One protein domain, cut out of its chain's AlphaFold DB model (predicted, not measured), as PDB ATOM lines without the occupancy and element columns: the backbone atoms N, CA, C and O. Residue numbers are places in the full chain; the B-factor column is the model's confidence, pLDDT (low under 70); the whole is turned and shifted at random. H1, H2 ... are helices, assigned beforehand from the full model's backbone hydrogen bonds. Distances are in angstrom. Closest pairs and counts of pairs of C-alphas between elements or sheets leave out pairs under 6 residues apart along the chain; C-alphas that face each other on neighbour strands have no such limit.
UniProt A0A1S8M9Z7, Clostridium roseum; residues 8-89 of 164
ATOM      1  N   SER A   8      24.640  -0.597  58.805       96.62
ATOM      2  CA  SER A   8      24.724   0.714  58.155       96.62
ATOM      3  C   SER A   8      25.109   0.587  56.676       96.62
ATOM      4  O   SER A   8      25.858  -0.312  56.281       96.62
ATOM      5  N   ASP A   9      24.635   1.524  55.850       97.56
ATOM      6  CA  ASP A   9      25.008   1.574  54.431       97.56
ATOM      7  C   ASP A   9      26.520   1.786  54.258       97.56
ATOM      8  O   ASP A   9      27.124   1.200  53.365       97.56
ATOM      9  N   GLU A  10      27.149   2.572  55.139       97.19
ATOM     10  CA  GLU A  10      28.602   2.778  55.156       97.19
ATOM     11  C   GLU A  10      29.354   1.456  55.353       97.19
ATOM     12  O   GLU A  10      30.271   1.143  54.594       97.19
ATOM     13  N   HIS A  11      28.930   0.640  56.323       96.75
ATOM     14  CA  HIS A  11      29.560  -0.651  56.591       96.75
ATOM     15  C   HIS A  11      29.378  -1.628  55.429       96.75
ATOM     16  O   HIS A  11      30.336  -2.279  55.006       96.75
ATOM     17  N   LEU A  12      28.166  -1.699  54.869       97.50
ATOM     18  CA  LEU A  12      27.881  -2.523  53.694       97.50
ATOM     19  C   LEU A  12      28.770  -2.133  52.506       97.50
ATOM     20  O   LEU A  12      29.378  -3.002  51.880       97.50
ATOM     21  N   LEU A  13      28.855  -0.837  52.199       97.81
ATOM     22  CA  LEU A  13      29.647  -0.330  51.081       97.81
ATOM     23  C   LEU A  13      31.143  -0.581  51.285       97.81
ATOM     24  O   LEU A  13      31.808  -0.978  50.332       97.81
ATOM     25  N   ASN A  14      31.650  -0.446  52.512       97.69
ATOM     26  CA  ASN A  14      33.033  -0.799  52.836       97.69
ATOM     27  C   ASN A  14      33.307  -2.295  52.607       97.69
ATOM     28  O   ASN A  14      34.298  -2.642  51.968       97.69
ATOM     29  N   CYS A  15      32.404  -3.186  53.038       97.06
ATOM     30  CA  CYS A  15      32.542  -4.626  52.785       97.06
ATOM     31  C   CYS A  15      32.573  -4.942  51.277       97.06
ATOM     32  O   CYS A  15      33.371  -5.763  50.820       97.06
ATOM     33  N   ILE A  16      31.709  -4.288  50.489       97.94
ATOM     34  CA  ILE A  16      31.664  -4.450  49.028       97.94
ATOM     35  C   ILE A  16      32.950  -3.924  48.378       97.94
ATOM     36  O   ILE A  16      33.488  -4.579  47.486       97.94
ATOM     37  N   ASP A  17      33.456  -2.774  48.822       98.12
ATOM     38  CA  ASP A  17      34.689  -2.172  48.309       98.12
ATOM     39  C   ASP A  17      35.918  -3.058  48.578       98.12
ATOM     40  O   ASP A  17      36.720  -3.293  47.672       98.12
ATOM     41  N   GLU A  18      36.043  -3.638  49.775       96.94
ATOM     42  CA  GLU A  18      37.105  -4.605  50.095       96.94
ATOM     43  C   GLU A  18      37.059  -5.845  49.190       96.94
ATOM     44  O   GLU A  18      38.087  -6.288  48.654       96.94
ATOM     45  N   LEU A  19      35.858  -6.391  48.973       97.44
ATOM     46  CA  LEU A  19      35.664  -7.516  48.066       97.44
ATOM     47  C   LEU A  19      36.053  -7.125  46.634       97.44
ATOM     48  O   LEU A  19      36.834  -7.829  45.992       97.44
ATOM     49  N   TYR A  20      35.573  -5.979  46.149       97.38
ATOM     50  CA  TYR A  20      35.860  -5.468  44.810       97.38
ATOM     51  C   TYR A  20      37.361  -5.241  44.574       97.38
ATOM     52  O   TYR A  20      37.901  -5.682  43.557       97.38
ATOM     53  N   LYS A  21      38.073  -4.651  45.541       96.62
ATOM     54  CA  LYS A  21      39.537  -4.501  45.496       96.62
ATOM     55  C   LYS A  21      40.245  -5.842  45.328       96.62
ATOM     56  O   LYS A  21      41.217  -5.931  44.579       96.62
ATOM     57  N   THR A  22      39.747  -6.905  45.961       95.31
ATOM     58  CA  THR A  22      40.317  -8.250  45.793       95.31
ATOM     59  C   THR A  22      40.153  -8.773  44.364       95.31
ATOM     60  O   THR A  22      41.103  -9.337  43.811       95.31
ATOM     61  N   TYR A  23      39.000  -8.537  43.731       94.25
ATOM     62  CA  TYR A  23      38.794  -8.865  42.315       94.25
ATOM     63  C   TYR A  23      39.751  -8.086  41.404       94.25
ATOM     64  O   TYR A  23      40.389  -8.688  40.539       94.25
ATOM     65  N   LEU A  24      39.902  -6.774  41.623       93.44
ATOM     66  CA  LEU A  24      40.834  -5.947  40.850       93.44
ATOM     67  C   LEU A  24      42.284  -6.430  40.988       93.44
ATOM     68  O   LEU A  24      42.992  -6.550  39.988       93.44
ATOM     69  N   ASN A  25      42.709  -6.768  42.206       89.88
ATOM     70  CA  ASN A  25      44.058  -7.266  42.464       89.88
ATOM     71  C   ASN A  25      44.331  -8.596  41.745       89.88
ATOM     72  O   ASN A  25      45.410  -8.766  41.179       89.88
ATOM     73  N   CYS A  26      43.356  -9.513  41.714       87.75
ATOM     74  CA  CYS A  26      43.483 -10.771  40.969       87.75
ATOM     75  C   CYS A  26      43.550 -10.538  39.450       87.75
ATOM     76  O   CYS A  26      44.273 -11.237  38.749       87.75
ATOM     77  N   GLN A  27      42.832  -9.548  38.910       82.00
ATOM     78  CA  GLN A  27      42.901  -9.237  37.476       82.00
ATOM     79  C   GLN A  27      44.258  -8.654  37.063       82.00
ATOM     80  O   GLN A  27      44.742  -8.941  35.970       82.00
ATOM     81  N   GLN A  28      44.889  -7.862  37.931       74.75
ATOM     82  CA  GLN A  28      46.184  -7.236  37.649       74.75
ATOM     83  C   GLN A  28      47.368  -8.212  37.781       74.75
ATOM     84  O   GLN A  28      48.421  -7.984  37.189       74.75
ATOM     85  N   SER A  29      47.224  -9.318  38.523       63.88
ATOM     86  CA  SER A  29      48.321 -10.238  38.862       63.88
ATOM     87  C   SER A  29      48.662 -11.293  37.798       63.88
ATOM     88  O   SER A  29      48.942 -12.444  38.136       63.88
ATOM     89  N   VAL A  30      48.705 -10.929  36.514       60.69
ATOM     90  CA  VAL A  30      49.152 -11.832  35.431       60.69
ATOM     91  C   VAL A  30      50.662 -11.687  35.207       60.69
ATOM     92  O   VAL A  30      51.120 -11.244  34.160       60.69
ATOM     93  N   GLU A  31      51.471 -12.052  36.202       60.41
ATOM     94  CA  GLU A  31      52.921 -12.177  36.009       60.41
ATOM     95  C   GLU A  31      53.314 -13.653  35.915       60.41
ATOM     96  O   GLU A  31      53.421 -14.351  36.923       60.41
ATOM     97  N   LEU A  32      53.610 -14.112  34.694       62.00
ATOM     98  CA  LEU A  32      54.244 -15.411  34.412       62.00
ATOM     99  C   LEU A  32      55.451 -15.675  35.328       62.00
ATOM    100  O   LEU A  32      55.665 -16.798  35.776       62.00
ATOM    101  N   LYS A  33      56.202 -14.626  35.682       62.91
ATOM    102  CA  LYS A  33      57.340 -14.704  36.603       62.91
ATOM    103  C   LYS A  33      56.942 -15.210  38.000       62.91
ATOM    104  O   LYS A  33      57.569 -16.137  38.503       62.91
ATOM    105  N   LYS A  34      55.838 -14.707  38.569       64.69
ATOM    106  CA  LYS A  34      55.286 -15.186  39.853       64.69
ATOM    107  C   LYS A  34      54.749 -16.613  39.767       64.69
ATOM    108  O   LYS A  34      54.710 -17.320  40.775       64.69
ATOM    109  N   PHE A  35      54.310 -17.061  38.590       66.44
ATOM    110  CA  PHE A  35      53.906 -18.453  38.402       66.44
ATOM    111  C   PHE A  35      55.098 -19.404  38.573       66.44
ATOM    112  O   PHE A  35      54.979 -20.367  39.326       66.44
ATOM    113  N   TYR A  36      56.244 -19.088  37.959       64.56
ATOM    114  CA  TYR A  36      57.469 -19.894  38.056       64.56
ATOM    115  C   TYR A  36      58.169 -19.814  39.423       64.56
ATOM    116  O   TYR A  36      58.884 -20.739  39.791       64.56
ATOM    117  N   GLU A  37      57.951 -18.747  40.196       67.25
ATOM    118  CA  GLU A  37      58.436 -18.640  41.584       67.25
ATOM    119  C   GLU A  37      57.661 -19.547  42.559       67.25
ATOM    120  O   GLU A  37      58.157 -19.893  43.633       67.25
ATOM    121  N   ASN A  38      56.445 -19.966  42.195       65.19
ATOM    122  CA  ASN A  38      55.646 -20.883  42.996       65.19
ATOM    123  C   ASN A  38      56.005 -22.344  42.699       65.19
ATOM    124  O   ASN A  38      56.251 -22.718  41.557       65.19
ATOM    125  N   LYS A  39      55.929 -23.211  43.718       66.44
ATOM    126  CA  LYS A  39      56.029 -24.666  43.526       66.44
ATOM    127  C   LYS A  39      54.897 -25.155  42.615       66.44
ATOM    128  O   LYS A  39      53.747 -25.235  43.045       66.44
ATOM    129  N   VAL A  40      55.232 -25.476  41.369       75.19
ATOM    130  CA  VAL A  40      54.363 -26.203  40.440       75.19
ATOM    131  C   VAL A  40      54.556 -27.698  40.686       75.19
ATOM    132  O   VAL A  40      55.684 -28.168  40.819       75.19
ATOM    133  N   ASP A  41      53.463 -28.455  40.759       83.06
ATOM    134  CA  ASP A  41      53.530 -29.916  40.785       83.06
ATOM    135  C   ASP A  41      53.809 -30.433  39.368       83.06
ATOM    136  O   ASP A  41      52.932 -30.429  38.501       83.06
ATOM    137  N   HIS A  42      55.051 -30.853  39.126       85.19
ATOM    138  CA  HIS A  42      55.481 -31.347  37.820       85.19
ATOM    139  C   HIS A  42      54.798 -32.659  37.411       85.19
ATOM    140  O   HIS A  42      54.680 -32.923  36.217       85.19
ATOM    141  N   ILE A  43      54.341 -33.482  38.360       90.12
ATOM    142  CA  ILE A  43      53.661 -34.745  38.047       90.12
ATOM    143  C   ILE A  43      52.276 -34.433  37.483       90.12
ATOM    144  O   ILE A  43      51.952 -34.871  36.379       90.12
ATOM    145  N   LYS A  44      51.495 -33.611  38.196       88.88
ATOM    146  CA  LYS A  44      50.183 -33.150  37.717       88.88
ATOM    147  C   LYS A  44      50.307 -32.411  36.385       88.88
ATOM    148  O   LYS A  44      49.533 -32.683  35.480       88.88
ATOM    149  N   PHE A  45      51.304 -31.533  36.249       88.56
ATOM    150  CA  PHE A  45      51.565 -30.792  35.012       88.56
ATOM    151  C   PHE A  45      51.706 -31.711  33.791       88.56
ATOM    152  O   PHE A  45      51.008 -31.522  32.799       88.56
ATOM    153  N   ASN A  46      52.570 -32.730  33.875       90.06
ATOM    154  CA  ASN A  46      52.794 -33.654  32.762       90.06
ATOM    155  C   ASN A  46      51.532 -34.460  32.421       90.06
ATOM    156  O   ASN A  46      51.208 -34.614  31.246       90.06
ATOM    157  N   PHE A  47      50.812 -34.961  33.429       92.88
ATOM    158  CA  PHE A  47      49.582 -35.717  33.187       92.88
ATOM    159  C   PHE A  47      48.460 -34.849  32.629       92.88
ATOM    160  O   PHE A  47      47.780 -35.286  31.709       92.88
ATOM    161  N   ASP A  48      48.285 -33.625  33.124       90.06
ATOM    162  CA  ASP A  48      47.253 -32.727  32.616       90.06
ATOM    163  C   ASP A  48      47.522 -32.340  31.160       90.06
ATOM    164  O   ASP A  48      46.588 -32.347  30.364       90.06
ATOM    165  N   MET A  49      48.779 -32.065  30.790       91.19
ATOM    166  CA  MET A  49      49.146 -31.813  29.392       91.19
ATOM    167  C   MET A  49      48.893 -33.035  28.503       91.19
ATOM    168  O   MET A  49      48.302 -32.909  27.434       91.19
ATOM    169  N   GLN A  50      49.315 -34.222  28.948       93.69
ATOM    170  CA  GLN A  50      49.211 -35.445  28.152       93.69
ATOM    171  C   GLN A  50      47.769 -35.955  28.020       93.69
ATOM    172  O   GLN A  50      47.395 -36.436  26.956       93.69
ATOM    173  N   PHE A  51      46.977 -35.917  29.095       95.00
ATOM    174  CA  PHE A  51      45.634 -36.511  29.130       95.00
ATOM    175  C   PHE A  51      44.520 -35.539  28.751       95.00
ATOM    176  O   PHE A  51      43.484 -35.997  28.278       95.00
ATOM    177  N   ASN A  52      44.715 -34.229  28.938       91.94
ATOM    178  CA  ASN A  52      43.735 -33.221  28.519       91.94
ATOM    179  C   ASN A  52      44.109 -32.541  27.194       91.94
ATOM    180  O   ASN A  52      43.399 -31.632  26.777       91.94
ATOM    181  N   GLU A  53      45.211 -32.953  26.555       92.75
ATOM    182  CA  GLU A  53      45.689 -32.413  25.272       92.75
ATOM    183  C   GLU A  53      45.855 -30.878  25.279       92.75
ATOM    184  O   GLU A  53      45.624 -30.203  24.277       92.75
ATOM    185  N   ILE A  54      46.261 -30.315  26.423       91.31
ATOM    186  CA  ILE A  54      46.484 -28.873  26.595       91.31
ATOM    187  C   ILE A  54      47.964 -28.520  26.481       91.31
ATOM    188  O   ILE A  54      48.841 -29.263  26.932       91.31
ATOM    189  N   ASP A  55      48.249 -27.352  25.910       89.62
ATOM    190  CA  ASP A  55      49.610 -26.843  25.835       89.62
ATOM    191  C   ASP A  55      50.062 -26.177  27.151       89.62
ATOM    192  O   ASP A  55      49.304 -25.998  28.111       89.62
ATOM    193  N   ILE A  56      51.343 -25.813  27.207       86.00
ATOM    194  CA  ILE A  56      51.931 -25.190  28.395       86.00
ATOM    195  C   ILE A  56      51.307 -23.826  28.723       86.00
ATOM    196  O   ILE A  56      51.185 -23.485  29.899       86.00
ATOM    197  N   GLN A  57      50.921 -23.036  27.719       83.88
ATOM    198  CA  GLN A  57      50.356 -21.702  27.932       83.88
ATOM    199  C   GLN A  57      48.943 -21.808  28.502       83.88
ATOM    200  O   GLN A  57      48.618 -21.119  29.474       83.88
ATOM    201  N   ASP A  58      48.140 -22.718  27.959       86.31
ATOM    202  CA  ASP A  58      46.786 -22.995  28.418       86.31
ATOM    203  C   ASP A  58      46.783 -23.585  29.829       86.31
ATOM    204  O   ASP A  58      46.013 -23.125  30.678       86.31
ATOM    205  N   TYR A  59      47.701 -24.509  30.141       86.69
ATOM    206  CA  TYR A  59      47.867 -25.012  31.508       86.69
ATOM    207  C   TYR A  59      48.198 -23.884  32.495       86.69
ATOM    208  O   TYR A  59      47.575 -23.765  33.554       86.69
ATOM    209  N   VAL A  60      49.183 -23.041  32.162       84.62
ATOM    210  CA  VAL A  60      49.611 -21.937  33.035       84.62
ATOM    211  C   VAL A  60      48.453 -20.973  33.276       84.62
ATOM    212  O   VAL A  60      48.202 -20.585  34.420       84.62
ATOM    213  N   LYS A  61      47.705 -20.626  32.225       84.94
ATOM    214  CA  LYS A  61      46.526 -19.764  32.325       84.94
ATOM    215  C   LYS A  61      45.447 -20.388  33.210       84.94
ATOM    216  O   LYS A  61      44.931 -19.708  34.096       84.94
ATOM    217  N   ALA A  62      45.155 -21.675  33.027       86.62
ATOM    218  CA  ALA A  62      44.186 -22.404  33.840       86.62
ATOM    219  C   ALA A  62      44.582 -22.440  35.326       86.62
ATOM    220  O   ALA A  62      43.750 -22.175  36.194       86.62
ATOM    221  N   GLU A  63      45.854 -22.691  35.647       86.31
ATOM    222  CA  GLU A  63      46.323 -22.683  37.038       86.31
ATOM    223  C   GLU A  63      46.328 -21.281  37.663       86.31
ATOM    224  O   GLU A  63      46.041 -21.150  38.856       86.31
ATOM    225  N   ILE A  64      46.627 -20.228  36.894       84.62
ATOM    226  CA  ILE A  64      46.489 -18.839  37.360       84.62
ATOM    227  C   ILE A  64      45.024 -18.550  37.699       84.62
ATOM    228  O   ILE A  64      44.737 -18.121  38.817       84.62
ATOM    229  N   THR A  65      44.095 -18.860  36.789       87.00
ATOM    230  CA  THR A  65      42.654 -18.693  37.025       87.00
ATOM    231  C   THR A  65      42.200 -19.469  38.258       87.00
ATOM    232  O   THR A  65      41.601 -18.889  39.159       87.00
ATOM    233  N   ARG A  66      42.589 -20.742  38.392       88.38
ATOM    234  CA  ARG A  66      42.260 -21.568  39.565       88.38
ATOM    235  C   ARG A  66      42.780 -20.962  40.876       88.38
ATOM    236  O   ARG A  66      42.130 -21.070  41.920       88.38
ATOM    237  N   LYS A  67      43.970 -20.349  40.867       86.00
ATOM    238  CA  LYS A  67      44.515 -19.641  42.039       86.00
ATOM    239  C   LYS A  67      43.706 -18.386  42.357       86.00
ATOM    240  O   LYS A  67      43.392 -18.180  43.529       86.00
ATOM    241  N   HIS A  68      43.346 -17.591  41.352       89.00
ATOM    242  CA  HIS A  68      42.478 -16.425  41.533       89.00
ATOM    243  C   HIS A  68      41.122 -16.828  42.109       89.00
ATOM    244  O   HIS A  68      40.707 -16.254  43.112       89.00
ATOM    245  N   ASP A  69      40.496 -17.879  41.578       90.44
ATOM    246  CA  ASP A  69      39.225 -18.400  42.089       90.44
ATOM    247  C   ASP A  69      39.326 -18.802  43.563       90.44
ATOM    248  O   ASP A  69      38.423 -18.530  44.351       90.44
ATOM    249  N   LYS A  70      40.440 -19.414  43.984       88.62
ATOM    250  CA  LYS A  70      40.671 -19.729  45.403       88.62
ATOM    251  C   LYS A  70      40.756 -18.462  46.261       88.62
ATOM    252  O   LYS A  70      40.142 -18.412  47.325       88.62
ATOM    253  N   THR A  71      41.506 -17.455  45.815       91.44
ATOM    254  CA  THR A  71      41.627 -16.166  46.515       91.44
ATOM    255  C   THR A  71      40.275 -15.464  46.624       91.44
ATOM    256  O   THR A  71      39.899 -15.028  47.709       91.44
ATOM    257  N   ILE A  72      39.513 -15.422  45.532       93.44
ATOM    258  CA  ILE A  72      38.178 -14.822  45.475       93.44
ATOM    259  C   ILE A  72      37.205 -15.564  46.397       93.44
ATOM    260  O   ILE A  72      36.502 -14.929  47.177       93.44
ATOM    261  N   ASN A  73      37.197 -16.898  46.381       90.56
ATOM    262  CA  ASN A  73      36.351 -17.689  47.279       90.56
ATOM    263  C   ASN A  73      36.657 -17.417  48.759       90.56
ATOM    264  O   ASN A  73      35.733 -17.307  49.566       90.56
ATOM    265  N   ASN A  74      37.935 -17.266  49.119       89.94
ATOM    266  CA  ASN A  74      38.323 -16.873  50.474       89.94
ATOM    267  C   ASN A  74      37.833 -15.456  50.812       89.94
ATOM    268  O   ASN A  74      37.324 -15.236  51.909       89.94
ATOM    269  N   ALA A  75      37.944 -14.516  49.871       94.12
ATOM    270  CA  ALA A  75      37.476 -13.143  50.047       94.12
ATOM    271  C   ALA A  75      35.953 -13.060  50.216       94.12
ATOM    272  O   ALA A  75      35.481 -12.291  51.043       94.12
ATOM    273  N   ILE A  76      35.183 -13.894  49.511       94.06
ATOM    274  CA  ILE A  76      33.731 -14.021  49.715       94.06
ATOM    275  C   ILE A  76      33.420 -14.554  51.123       94.06
ATOM    276  O   ILE A  76      32.502 -14.069  51.779       94.06
ATOM    277  N   GLY A  77      34.196 -15.527  51.613       90.31
ATOM    278  CA  GLY A  77      34.067 -16.011  52.989       90.31
ATOM    279  C   GLY A  77      34.273 -14.896  54.020       90.31
ATOM    280  O   GLY A  77      33.446 -14.734  54.915       90.31
ATOM    281  N   LEU A  78      35.328 -14.093  53.849       91.31
ATOM    282  CA  LEU A  78      35.608 -12.940  54.708       91.31
ATOM    283  C   LEU A  78      34.540 -11.848  54.577       91.31
ATOM    284  O   LEU A  78      34.115 -11.294  55.582       91.31
ATOM    285  N   PHE A  79      34.057 -11.583  53.363       94.81
ATOM    286  CA  PHE A  79      32.961 -10.649  53.121       94.81
ATOM    287  C   PHE A  79      31.727 -11.016  53.955       94.81
ATOM    288  O   PHE A  79      31.191 -10.161  54.655       94.81
ATOM    289  N   HIS A  80      31.320 -12.291  53.963       92.75
ATOM    290  CA  HIS A  80      30.201 -12.734  54.797       92.75
ATOM    291  C   HIS A  80      30.465 -12.530  56.294       92.75
ATOM    292  O   HIS A  80      29.571 -12.067  56.991       92.75
ATOM    293  N   GLN A  81      31.676 -12.810  56.789       91.44
ATOM    294  CA  GLN A  81      32.040 -12.540  58.190       91.44
ATOM    295  C   GLN A  81      31.974 -11.043  58.521       91.44
ATOM    296  O   GLN A  81      31.380 -10.653  59.526       91.44
ATOM    297  N   ASN A  82      32.514 -10.197  57.644       92.62
ATOM    298  CA  ASN A  82      32.530  -8.748  57.826       92.62
ATOM    299  C   ASN A  82      31.114  -8.165  57.847       92.62
ATOM    300  O   ASN A  82      30.862  -7.259  58.636       92.62
ATOM    301  N   LEU A  83      30.165  -8.709  57.073       94.00
ATOM    302  CA  LEU A  83      28.759  -8.297  57.165       94.00
ATOM    303  C   LEU A  83      28.195  -8.498  58.579       94.00
ATOM    304  O   LEU A  83      27.547  -7.593  59.098       94.00
ATOM    305  N   PHE A  84      28.479  -9.634  59.227       91.56
ATOM    306  CA  PHE A  84      28.045  -9.880  60.610       91.56
ATOM    307  C   PHE A  84      28.684  -8.921  61.614       91.56
ATOM    308  O   PHE A  84      28.032  -8.545  62.582       91.56
ATOM    309  N   ASN A  85      29.917  -8.477  61.370       91.62
ATOM    310  CA  ASN A  85      30.585  -7.488  62.218       91.62
ATOM    311  C   ASN A  85      29.929  -6.096  62.169       91.62
ATOM    312  O   ASN A  85      30.208  -5.261  63.023       91.62
ATOM    313  N   GLY A  86      29.087  -5.830  61.167       93.38
ATOM    314  CA  GLY A  86      28.306  -4.597  61.074       93.38
ATOM    315  C   GLY A  86      26.964  -4.650  61.797       93.38
ATOM    316  O   GLY A  86      26.258  -3.644  61.806       93.38
ATOM    317  N   ILE A  87      26.579  -5.814  62.333       94.81
ATOM    318  CA  ILE A  87      25.308  -6.006  63.034       94.81
ATOM    319  C   ILE A  87      25.508  -5.675  64.508       94.81
ATOM    320  O   ILE A  87      26.352  -6.269  65.179       94.81
ATOM    321  N   ASP A  88      24.679  -4.776  65.034       94.56
ATOM    322  CA  ASP A  88      24.736  -4.385  66.440       94.56
ATOM    323  C   ASP A  88      24.641  -5.599  67.377       94.56
ATOM    324  O   ASP A  88      23.726  -6.425  67.305       94.56
ATOM    325  N   GLY A  89      25.610  -5.694  68.291       95.06
ATOM    326  CA  GLY A  89      25.708  -6.792  69.249       95.06
ATOM    327  C   GLY A  89      26.370  -8.061  68.708       95.06
ATOM    328  O   GLY A  89      26.423  -9.046  69.443       95.06
TER     329      GLY A  89
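What this domain is: This is residues 8 to 89 of the 164 residues of a protein of Clostridium roseum (UniProt A0A1S8M9Z7). Two long helices, H4 and the shorter H1, lie side by side and run opposite ways, and beyond the last residues of H1, near the first residues of H4, there is a small head, with H3 set across the first residues of H4 and the short H2 near H4. The pair makes the long axis of a rod spanning 55 by 21 by 20 A. The printed part has 82 residues with four named helices, in the order H1, H2, H3, H4, and no named strand; the class is all helix. The whole is only just loose, close to extended, with a radius of gyration of the C-alphas of 17.5 A.

Where its parts are: H4, the longest helix, has residues 56 to 85 and measures 43.7 A from C-alpha 56 at (51.931, -25.190, 28.395) to C-alpha 85 at (30.585, -7.488, 62.218). H1, residues 9 to 28, measures 28.4 A and begins with C-alpha 9 at (25.008, 1.574, 54.431). H3 has residues 42 to 52 and measures 15.1 A, and H2 has residues 32 to 37.

How they stand to each other: H4 touches H1 at a shallow tilt of 12 degrees, opposite ways; their closest C-alphas, those of Cys 26 and His 68, are 5.8 A apart. With residues 56 to 59 alone H4 touches H3, only just about perpendicular at 72 degrees; the closest C-alphas, those of Met 49 and Tyr 59, are 7.2 A apart. H2 and H4 are close but not clearly touching, with the closest C-alphas, those of Phe 35 and Ile 64, 7.5 A apart. H1 and H3 are apart. In H1, H2, H3 and H4 every O i to N i+4 pair is within hydrogen-bond range.

The domain as a whole: The two C-alphas farthest apart, those of Gln 50 and Gly 89, are 55.3 A apart. The printed part has no cut, and its three links between helices are tight. The mean pLDDT of the printed part is 87.5, and residues 29 to 39 are under 70.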